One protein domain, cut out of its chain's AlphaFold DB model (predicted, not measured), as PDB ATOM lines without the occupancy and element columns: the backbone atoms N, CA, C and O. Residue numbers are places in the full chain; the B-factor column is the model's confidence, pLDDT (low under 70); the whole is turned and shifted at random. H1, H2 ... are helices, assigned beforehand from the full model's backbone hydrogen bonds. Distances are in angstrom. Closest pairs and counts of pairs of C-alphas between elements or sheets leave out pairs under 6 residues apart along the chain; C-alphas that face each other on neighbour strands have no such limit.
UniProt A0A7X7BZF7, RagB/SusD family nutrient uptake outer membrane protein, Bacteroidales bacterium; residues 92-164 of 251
ATOM      1  N   VAL A  92      23.954  26.153 -28.574       84.19
ATOM      2  CA  VAL A  92      23.845  24.717 -28.265       84.19
ATOM      3  C   VAL A  92      22.900  24.428 -27.090       84.19
ATOM      4  O   VAL A  92      22.325  23.348 -27.024       84.19
ATOM      5  N   ASP A  93      22.679  25.409 -26.214       84.81
ATOM      6  CA  ASP A  93      21.800  25.306 -25.047       84.81
ATOM      7  C   ASP A  93      20.358  25.766 -25.352       84.81
ATOM      8  O   ASP A  93      19.525  25.853 -24.446       84.81
ATOM      9  N   LEU A  94      20.048  26.099 -26.611       83.38
ATOM     10  CA  LEU A  94      18.714  26.506 -27.050       83.38
ATOM     11  C   LEU A  94      18.010  25.352 -27.766       83.38
ATOM     12  O   LEU A  94      18.510  24.801 -28.743       83.38
ATOM     13  N   SER A  95      16.801  25.025 -27.310       82.38
ATOM     14  CA  SER A  95      15.891  24.154 -28.064       82.38
ATOM     15  C   SER A  95      15.124  24.937 -29.137       82.38
ATOM     16  O   SER A  95      14.982  26.160 -29.052       82.38
ATOM     17  N   SER A  96      14.551  24.233 -30.117       80.56
ATOM     18  CA  SER A  96      13.722  24.822 -31.183       80.56
ATOM     19  C   SER A  96      12.501  25.605 -30.678       80.56
ATOM     20  O   SER A  96      11.996  26.459 -31.397       80.56
ATOM     21  N   ASN A  97      12.063  25.369 -29.438       80.31
ATOM     22  CA  ASN A  97      10.943  26.065 -28.797       80.31
ATOM     23  C   ASN A  97      11.387  27.237 -27.907       80.31
ATOM     24  O   ASN A  97      10.625  27.678 -27.053       80.31
ATOM     25  N   ASN A  98      12.624  27.724 -28.063       68.69
ATOM     26  CA  ASN A  98      13.204  28.789 -27.240       68.69
ATOM     27  C   ASN A  98      13.327  28.431 -25.740       68.69
ATOM     28  O   ASN A  98      13.517  29.312 -24.902       68.69
ATOM     29  N   ASN A  99      13.256  27.139 -25.382       75.81
ATOM     30  CA  ASN A  99      13.583  26.712 -24.022       75.81
ATOM     31  C   ASN A  99      15.100  26.764 -23.832       75.81
ATOM     32  O   ASN A  99      15.847  26.218 -24.653       75.81
ATOM     33  N   ARG A 100      15.526  27.384 -22.729       78.25
ATOM     34  CA  ARG A 100      16.914  27.425 -22.265       78.25
ATOM     35  C   ARG A 100      17.211  26.116 -21.534       78.25
ATOM     36  O   ARG A 100      16.596  25.840 -20.512       78.25
ATOM     37  N   MET A 101      18.128  25.316 -22.066       80.62
ATOM     38  CA  MET A 101      18.541  24.024 -21.498       80.62
ATOM     39  C   MET A 101      19.805  24.139 -20.632       80.62
ATOM     40  O   MET A 101      20.321  23.135 -20.152       80.62
ATOM     41  N   ALA A 102      20.313  25.358 -20.429       80.44
ATOM     42  CA  ALA A 102      21.475  25.599 -19.588       80.44
ATOM     43  C   ALA A 102      21.168  25.285 -18.113       80.44
ATOM     44  O   ALA A 102      20.170  25.752 -17.559       80.44
ATOM     45  N   ASN A 103      22.066  24.544 -17.459       83.56
ATOM     46  CA  ASN A 103      21.945  24.232 -16.038       83.56
ATOM     47  C   ASN A 103      22.023  25.500 -15.178       83.56
ATOM     48  O   ASN A 103      22.980  26.279 -15.265       83.56
ATOM     49  N   ILE A 104      21.049  25.656 -14.282       83.56
ATOM     50  CA  ILE A 104      21.087  26.679 -13.239       83.56
ATOM     51  C   ILE A 104      22.108  26.243 -12.187       83.56
ATOM     52  O   ILE A 104      22.035  25.147 -11.632       83.56
ATOM     53  N   ARG A 105      23.083  27.111 -11.918       86.94
ATOM     54  CA  ARG A 105      24.110  26.882 -10.900       86.94
ATOM     55  C   ARG A 105      23.531  27.224  -9.531       86.94
ATOM     56  O   ARG A 105      23.332  28.395  -9.238       86.94
ATOM     57  N   ILE A 106      23.254  26.197  -8.728       90.19
ATOM     58  CA  ILE A 106      22.834  26.355  -7.326       90.19
ATOM     59  C   ILE A 106      24.048  26.421  -6.395       90.19
ATOM     60  O   ILE A 106      24.067  27.205  -5.460       90.19
ATOM     61  N   PHE A 107      25.067  25.606  -6.673       92.94
ATOM     62  CA  PHE A 107      26.334  25.583  -5.951       92.94
ATOM     63  C   PHE A 107      27.444  25.164  -6.910       92.94
ATOM     64  O   PHE A 107      27.216  24.379  -7.837       92.94
ATOM     65  N   ARG A 108      28.661  25.663  -6.699       95.44
ATOM     66  CA  ARG A 108      29.829  25.263  -7.492       95.44
ATOM     67  C   ARG A 108      31.111  25.360  -6.690       95.44
ATOM     68  O   ARG A 108      31.193  26.069  -5.695       95.44
ATOM     69  N   TYR A 109      32.151  24.711  -7.197       98.00
ATOM     70  CA  TYR A 109      33.425  24.575  -6.494       98.00
ATOM     71  C   TYR A 109      34.061  25.900  -6.031       98.00
ATOM     72  O   TYR A 109      34.623  25.949  -4.944       98.00
ATOM     73  N   ALA A 110      33.930  26.994  -6.791       98.12
ATOM     74  CA  ALA A 110      34.470  28.281  -6.335       98.12
ATOM     75  C   ALA A 110      33.781  28.804  -5.065       98.12
ATOM     76  O   ALA A 110      34.434  29.440  -4.250       98.12
ATOM     77  N   GLU A 111      32.491  28.520  -4.868       98.06
ATOM     78  CA  GLU A 111      31.808  28.901  -3.633       98.06
ATOM     79  C   GLU A 111      32.321  28.086  -2.447       98.06
ATOM     80  O   GLU A 111      32.583  28.660  -1.396       98.06
ATOM     81  N   ALA A 112      32.564  26.780  -2.625       98.56
ATOM     82  CA  ALA A 112      33.206  25.956  -1.598       98.56
ATOM     83  C   ALA A 112      34.572  26.525  -1.180       98.56
ATOM     84  O   ALA A 112      34.862  26.621   0.010       98.56
ATOM     85  N   LEU A 113      35.391  26.940  -2.152       98.88
ATOM     86  CA  LEU A 113      36.692  27.563  -1.896       98.88
ATOM     87  C   LEU A 113      36.560  28.902  -1.152       98.88
ATOM     88  O   LEU A 113      37.322  29.148  -0.222       98.88
ATOM     89  N   LEU A 114      35.587  29.745  -1.517       98.81
ATOM     90  CA  LEU A 114      35.346  31.029  -0.841       98.81
ATOM     91  C   LEU A 114      34.833  30.840   0.584       98.81
ATOM     92  O   LEU A 114      35.309  31.522   1.482       98.81
ATOM     93  N   LEU A 115      33.907  29.905   0.802       98.62
ATOM     94  CA  LEU A 115      33.403  29.573   2.137       98.62
ATOM     95  C   LEU A 115      34.508  28.983   3.021       98.62
ATOM     96  O   LEU A 115      34.575  29.294   4.208       98.62
ATOM     97  N   TYR A 116      35.401  28.168   2.449       98.88
ATOM     98  CA  TYR A 116      36.577  27.671   3.161       98.88
ATOM     99  C   TYR A 116      37.534  28.810   3.539       98.88
ATOM    100  O   TYR A 116      37.896  28.932   4.706       98.88
ATOM    101  N   ALA A 117      37.880  29.681   2.586       98.88
ATOM    102  CA  ALA A 117      38.735  30.841   2.831       98.88
ATOM    103  C   ALA A 117      38.143  31.782   3.896       98.88
ATOM    104  O   ALA A 117      38.863  32.248   4.774       98.88
ATOM    105  N   GLU A 118      36.830  32.010   3.860       98.81
ATOM    106  CA  GLU A 118      36.106  32.784   4.869       98.81
ATOM    107  C   GLU A 118      36.219  32.150   6.262       98.81
ATOM    108  O   GLU A 118      36.611  32.816   7.216       98.81
ATOM    109  N   CYS A 119      35.956  30.845   6.373       98.75
ATOM    110  CA  CYS A 119      36.074  30.104   7.629       98.75
ATOM    111  C   CYS A 119      37.497  30.167   8.211       98.75
ATOM    112  O   CYS A 119      37.669  30.347   9.418       98.75
ATOM    113  N   CYS A 120      38.524  30.059   7.363       98.88
ATOM    114  CA  CYS A 120      39.917  30.204   7.784       98.88
ATOM    115  C   CYS A 120      40.180  31.572   8.424       98.88
ATOM    116  O   CYS A 120      40.755  31.621   9.511       98.88
ATOM    117  N   VAL A 121      39.705  32.664   7.808       98.50
ATOM    118  CA  VAL A 121      39.835  34.021   8.374       98.50
ATOM    119  C   VAL A 121      39.136  34.134   9.720       98.50
ATOM    120  O   VAL A 121      39.757  34.556  10.691       98.50
ATOM    121  N   GLU A 122      37.862  33.749   9.780       98.19
ATOM    122  CA  GLU A 122      37.022  33.917  10.973       98.19
ATOM    123  C   GLU A 122      37.537  33.105  12.166       98.19
ATOM    124  O   GLU A 122      37.444  33.521  13.319       98.19
ATOM    125  N   THR A 123      38.119  31.933  11.902       98.50
ATOM    126  CA  THR A 123      38.669  31.066  12.953       98.50
ATOM    127  C   THR A 123      40.139  31.339  13.265       98.50
ATOM    128  O   THR A 123      40.649  30.821  14.262       98.50
ATOM    129  N   GLY A 124      40.838  32.095  12.413       98.31
ATOM    130  CA  GLY A 124      42.291  32.271  12.463       98.31
ATOM    131  C   GLY A 124      43.085  30.982  12.210       98.31
ATOM    132  O   GLY A 124      44.260  30.906  12.577       98.31
ATOM    133  N   LYS A 125      42.463  29.943  11.637       98.44
ATOM    134  CA  LYS A 125      43.071  28.622  11.401       98.44
ATOM    135  C   LYS A 125      43.291  28.377   9.917       98.44
ATOM    136  O   LYS A 125      42.511  28.825   9.087       98.44
ATOM    137  N   ASP A 126      44.334  27.611   9.592       98.31
ATOM    138  CA  ASP A 126      44.662  27.235   8.210       98.31
ATOM    139  C   ASP A 126      44.770  28.454   7.259       98.31
ATOM    140  O   ASP A 126      44.439  28.360   6.079       98.31
ATOM    141  N   MET A 127      45.249  29.601   7.763       98.62
ATOM    142  CA  MET A 127      45.306  30.872   7.020       98.62
ATOM    143  C   MET A 127      46.020  30.746   5.667       98.62
ATOM    144  O   MET A 127      45.549  31.294   4.673       98.62
ATOM    145  N   ASP A 128      47.105  29.968   5.603       98.62
ATOM    146  CA  ASP A 128      47.841  29.726   4.356       98.62
ATOM    147  C   ASP A 128      47.002  28.948   3.329       98.62
ATOM    148  O   ASP A 128      47.007  29.276   2.144       98.62
ATOM    149  N   LYS A 129      46.217  27.957   3.776       98.75
ATOM    150  CA  LYS A 129      45.329  27.177   2.897       98.75
ATOM    151  C   LYS A 129      44.117  27.994   2.458       98.75
ATOM    152  O   LYS A 129      43.676  27.876   1.317       98.75
ATOM    153  N   GLY A 130      43.579  28.835   3.340       98.88
ATOM    154  CA  GLY A 130      42.527  29.779   2.977       98.88
ATOM    155  C   GLY A 130      43.015  30.788   1.932       98.88
ATOM    156  O   GLY A 130      42.307  31.056   0.959       98.88
ATOM    157  N   LEU A 131      44.251  31.291   2.072       98.88
ATOM    158  CA  LEU A 131      44.888  32.150   1.070       98.88
ATOM    159  C   LEU A 131      45.061  31.420  -0.263       98.88
ATOM    160  O   LEU A 131      44.747  31.975  -1.316       98.88
ATOM    161  N   GLU A 132      45.517  30.168  -0.225       98.88
ATOM    162  CA  GLU A 132      45.648  29.331  -1.414       98.88
ATOM    163  C   GLU A 132      44.301  29.172  -2.134       98.88
ATOM    164  O   GLU A 132      44.221  29.441  -3.335       98.88
ATOM    165  N   ALA A 133      43.232  28.835  -1.404       98.88
ATOM    166  CA  ALA A 133      41.879  28.697  -1.944       98.88
ATOM    167  C   ALA A 133      41.370  29.996  -2.594       98.88
ATOM    168  O   ALA A 133      40.840  29.966  -3.709       98.88
ATOM    169  N   LEU A 134      41.584  31.145  -1.944       98.88
ATOM    170  CA  LEU A 134      41.264  32.459  -2.506       98.88
ATOM    171  C   LEU A 134      42.055  32.721  -3.797       98.88
ATOM    172  O   LEU A 134      41.489  33.090  -4.830       98.88
ATOM    173  N   ASN A 135      43.368  32.487  -3.773       98.88
ATOM    174  CA  ASN A 135      44.219  32.721  -4.931       98.88
ATOM    175  C   ASN A 135      43.917  31.769  -6.098       98.88
ATOM    176  O   ASN A 135      44.104  32.164  -7.248       98.88
ATOM    177  N   MET A 136      43.451  30.538  -5.854       98.75
ATOM    178  CA  MET A 136      43.016  29.627  -6.924       98.75
ATOM    179  C   MET A 136      41.934  30.277  -7.792       98.75
ATOM    180  O   MET A 136      41.992  30.201  -9.022       98.75
ATOM    181  N   ILE A 137      40.978  30.965  -7.165       98.56
ATOM    182  CA  ILE A 137      39.893  31.659  -7.864       98.56
ATOM    183  C   ILE A 137      40.439  32.854  -8.637       98.56
ATOM    184  O   ILE A 137      40.191  32.946  -9.842       98.56
ATOM    185  N   GLN A 138      41.225  33.706  -7.976       98.50
ATOM    186  CA  GLN A 138      41.797  34.919  -8.569       98.50
ATOM    187  C   GLN A 138      42.680  34.597  -9.785       98.50
ATOM    188  O   GLN A 138      42.547  35.215 -10.842       98.50
ATOM    189  N   ARG A 139      43.539  33.572  -9.681       98.00
ATOM    190  CA  ARG A 139      44.388  33.118 -10.794       98.00
ATOM    191  C   ARG A 139      43.551  32.569 -11.943       98.00
ATOM    192  O   ARG A 139      43.767  32.958 -13.087       98.00
ATOM    193  N   ARG A 140      42.556  31.719 -11.659       97.31
ATOM    194  CA  ARG A 140      41.658  31.170 -12.692       97.31
ATOM    195  C   ARG A 140      40.847  32.270 -13.379       97.31
ATOM    196  O   ARG A 140      40.627  32.199 -14.582       97.31
ATOM    197  N   ALA A 141      40.431  33.295 -12.639       96.69
ATOM    198  CA  ALA A 141      39.742  34.466 -13.176       96.69
ATOM    199  C   ALA A 141      40.609  35.306 -14.137       96.69
ATOM    200  O   ALA A 141      40.073  36.115 -14.899       96.69
ATOM    201  N   GLY A 142      41.934  35.115 -14.115       96.00
ATOM    202  CA  GLY A 142      42.881  36.016 -14.763       96.00
ATOM    203  C   GLY A 142      42.886  37.392 -14.098       96.00
ATOM    204  O   GLY A 142      43.029  38.395 -14.792       96.00
ATOM    205  N   SER A 143      42.652  37.438 -12.781       96.88
ATOM    206  CA  SER A 143      42.617  38.679 -12.014       96.88
ATOM    207  C   SER A 143      43.995  39.337 -11.988       96.88
ATOM    208  O   SER A 143      45.005  38.672 -11.741       96.88
ATOM    209  N   LYS A 144      44.038  40.655 -12.198       97.31
ATOM    210  CA  LYS A 144      45.230  41.475 -11.956       97.31
ATOM    211  C   LYS A 144      45.580  41.524 -10.464       97.31
ATOM    212  O   LYS A 144      46.758  41.593 -10.120       97.31
ATOM    213  N   THR A 145      44.578  41.477  -9.592       97.12
ATOM    214  CA  THR A 145      44.755  41.447  -8.140       97.12
ATOM    215  C   THR A 145      44.830  40.006  -7.649       97.12
ATOM    216  O   THR A 145      43.836  39.276  -7.684       97.12
ATOM    217  N   ILE A 146      46.010  39.613  -7.169       98.19
ATOM    218  CA  ILE A 146      46.240  38.363  -6.440       98.19
ATOM    219  C   ILE A 146      46.569  38.725  -4.990       98.19
ATOM    220  O   ILE A 146      47.531  39.450  -4.737       98.19
ATOM    221  N   SER A 147      45.765  38.246  -4.043       98.56
ATOM    222  CA  SER A 147      45.943  38.547  -2.620       98.56
ATOM    223  C   SER A 147      47.255  37.972  -2.088       98.56
ATOM    224  O   SER A 147      47.570  36.813  -2.347       98.56
ATOM    225  N   THR A 148      47.996  38.766  -1.314       98.25
ATOM    226  CA  THR A 148      49.235  38.350  -0.626       98.25
ATOM    227  C   THR A 148      49.007  37.931   0.825       98.25
ATOM    228  O   THR A 148      49.881  37.322   1.432       98.25
ATOM    229  N   ALA A 149      47.838  38.250   1.375       98.19
ATOM    230  CA  ALA A 149      47.390  37.847   2.695       98.19
ATOM    231  C   ALA A 149      45.902  37.507   2.638       98.19
ATOM    232  O   ALA A 149      45.156  38.058   1.820       98.19
ATOM    233  N   LEU A 150      45.475  36.599   3.512       98.75
ATOM    234  CA  LEU A 150      44.074  36.245   3.648       98.75
ATOM    235  C   LEU A 150      43.409  37.202   4.645       98.75
ATOM    236  O   LEU A 150      43.749  37.215   5.827       98.75
ATOM    237  N   THR A 151      42.462  37.998   4.157       98.69
ATOM    238  CA  THR A 151      41.650  38.915   4.965       98.69
ATOM    239  C   THR A 151      40.177  38.740   4.625       98.69
ATOM    240  O   THR A 151      39.837  38.322   3.514       98.69
ATOM    241  N   LEU A 152      39.293  39.085   5.566       98.56
ATOM    242  CA  LEU A 152      37.852  38.970   5.346       98.56
ATOM    243  C   LEU A 152      37.412  39.849   4.171       98.56
ATOM    244  O   LEU A 152      36.685  39.381   3.304       98.56
ATOM    245  N   ASP A 153      37.924  41.076   4.076       98.44
ATOM    246  CA  ASP A 153      37.605  41.993   2.977       98.44
ATOM    247  C   ASP A 153      38.024  41.443   1.611       98.44
ATOM    248  O   ASP A 153      37.275  41.563   0.640       98.44
ATOM    249  N   ALA A 154      39.185  40.781   1.525       98.50
ATOM    250  CA  ALA A 154      39.620  40.146   0.287       98.50
ATOM    251  C   ALA A 154      38.673  39.006  -0.121       98.50
ATOM    252  O   ALA A 154      38.329  38.892  -1.298       98.50
ATOM    253  N   VAL A 155      38.205  38.204   0.842       98.75
ATOM    254  CA  VAL A 155      37.226  37.134   0.599       98.75
ATOM    255  C   VAL A 155      35.862  37.708   0.213       98.75
ATOM    256  O   VAL A 155      35.281  37.267  -0.778       98.75
ATOM    257  N   LYS A 156      35.363  38.723   0.928       98.62
ATOM    258  CA  LYS A 156      34.091  39.405   0.633       98.62
ATOM    259  C   LYS A 156      34.097  40.033  -0.760       98.62
ATOM    260  O   LYS A 156      33.130  39.871  -1.509       98.62
ATOM    261  N   ASN A 157      35.182  40.722  -1.123       98.25
ATOM    262  CA  ASN A 157      35.353  41.320  -2.444       98.25
ATOM    263  C   ASN A 157      35.408  40.242  -3.529       98.25
ATOM    264  O   ASN A 157      34.629  40.288  -4.480       98.25
ATOM    265  N   GLU A 158      36.256  39.223  -3.366       98.69
ATOM    266  CA  GLU A 158      36.358  38.159  -4.361       98.69
ATOM    267  C   GLU A 158      35.048  37.379  -4.485       98.69
ATOM    268  O   GLU A 158      34.679  37.035  -5.596       98.69
ATOM    269  N   LYS A 159      34.283  37.172  -3.404       98.50
ATOM    270  CA  LYS A 159      32.954  36.543  -3.465       98.50
ATOM    271  C   LYS A 159      31.930  37.415  -4.190       98.50
ATOM    272  O   LYS A 159      31.174  36.891  -5.005       98.50
ATOM    273  N   MET A 160      31.924  38.731  -3.953       97.12
ATOM    274  CA  MET A 160      31.065  39.679  -4.677       97.12
ATOM    275  C   MET A 160      31.305  39.609  -6.185       97.12
ATOM    276  O   MET A 160      30.349  39.547  -6.958       97.12
ATOM    277  N   LEU A 161      32.577  39.635  -6.588       97.44
ATOM    278  CA  LEU A 161      32.966  39.501  -7.983       97.44
ATOM    279  C   LEU A 161      32.574  38.107  -8.460       97.44
ATOM    280  O   LEU A 161      31.734  37.966  -9.348       97.44
ATOM    281  N   GLU A 162      33.108  37.079  -7.806       97.62
ATOM    282  CA  GLU A 162      33.093  35.710  -8.284       97.62
ATOM    283  C   GLU A 162      31.666  35.171  -8.480       97.62
ATOM    284  O   GLU A 162      31.354  34.532  -9.487       97.62
ATOM    285  N   MET A 163      30.783  35.463  -7.526       96.06
ATOM    286  CA  MET A 163      29.434  34.904  -7.416       96.06
ATOM    287  C   MET A 163      28.339  35.874  -7.887       96.06
ATOM    288  O   MET A 163      27.159  35.682  -7.594       96.06
ATOM    289  N   TRP A 164      28.690  36.917  -8.648       93.94
ATOM    290  CA  TRP A 164      27.699  37.844  -9.207       93.94
ATOM    291  C   TRP A 164      26.607  37.100 -10.000       93.94
ATOM    292  O   TRP A 164      26.934  36.255 -10.828       93.94
TER     293      TRP A 164
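AT A GLANCE: This is residues 92 to 164 of the 251 residues of the protein "RagB/SusD family nutrient uptake outer membrane protein" of Bacteroidales bacterium (UniProt A0A7X7BZF7). A long tail, residues 92 to 108, folds back on itself at its far end and leads into a small bundle of three helices side by side, their centres at the corners of a triangle. H1 and H2 form a helical hairpin, and H3 packs on both after a loop has led back along H2. The printed part has 73 residues, with three named helices in the order H1, H2, H3 and no named strand; the class is all helix. The whole is loose, with a radius of gyration of the C-alphas of 15.6 A, and spans 52 by 25 by 16 A, the tail making much of the length.

HOW THE PARTS SIT: H1, residues 109 to 123, touches H2, residues 127 to 141, at a shallow tilt of 31 degrees, opposite ways; the closest C-alphas, of Ala 117 and Gly 130, are 3.9 A apart. H3, residues 152 to 162, touches H1 at a shallow tilt of 12 degrees, opposite ways, the closest C-alphas being those of Val 121 and Leu 152, 6.1 A apart. H2 touches H3 with residues 134 to 138 alone, at a shallow tilt of 26 degrees, the same way; the C-alphas of Leu 134 and Val 155 are closest, 6.9 A apart. Every O i to N i+4 pair is within hydrogen-bond range in H1 and H3, and 10 of 11 are in H2.

IN THESE COORDINATES: H1 begins at C-alpha 109, (33.425, 24.575, -6.494), and is 21.2 A long from first to last C-alpha. H2 is 21.3 A long and begins at C-alpha 127, (45.306, 30.872, 7.020). H3 is 14.8 A long and ends at C-alpha 162, (33.093, 35.710, -8.284).

THE WHOLE: The C-alphas of Ser 96 and Gly 124, the two farthest apart, are 52.7 A apart. The link from H1 to H2 is tight, and that from H2 to H3 is short, with 10 residues. The printed part has no cut. The mean pLDDT of the printed part is 94.7, and residue 98 is under 70.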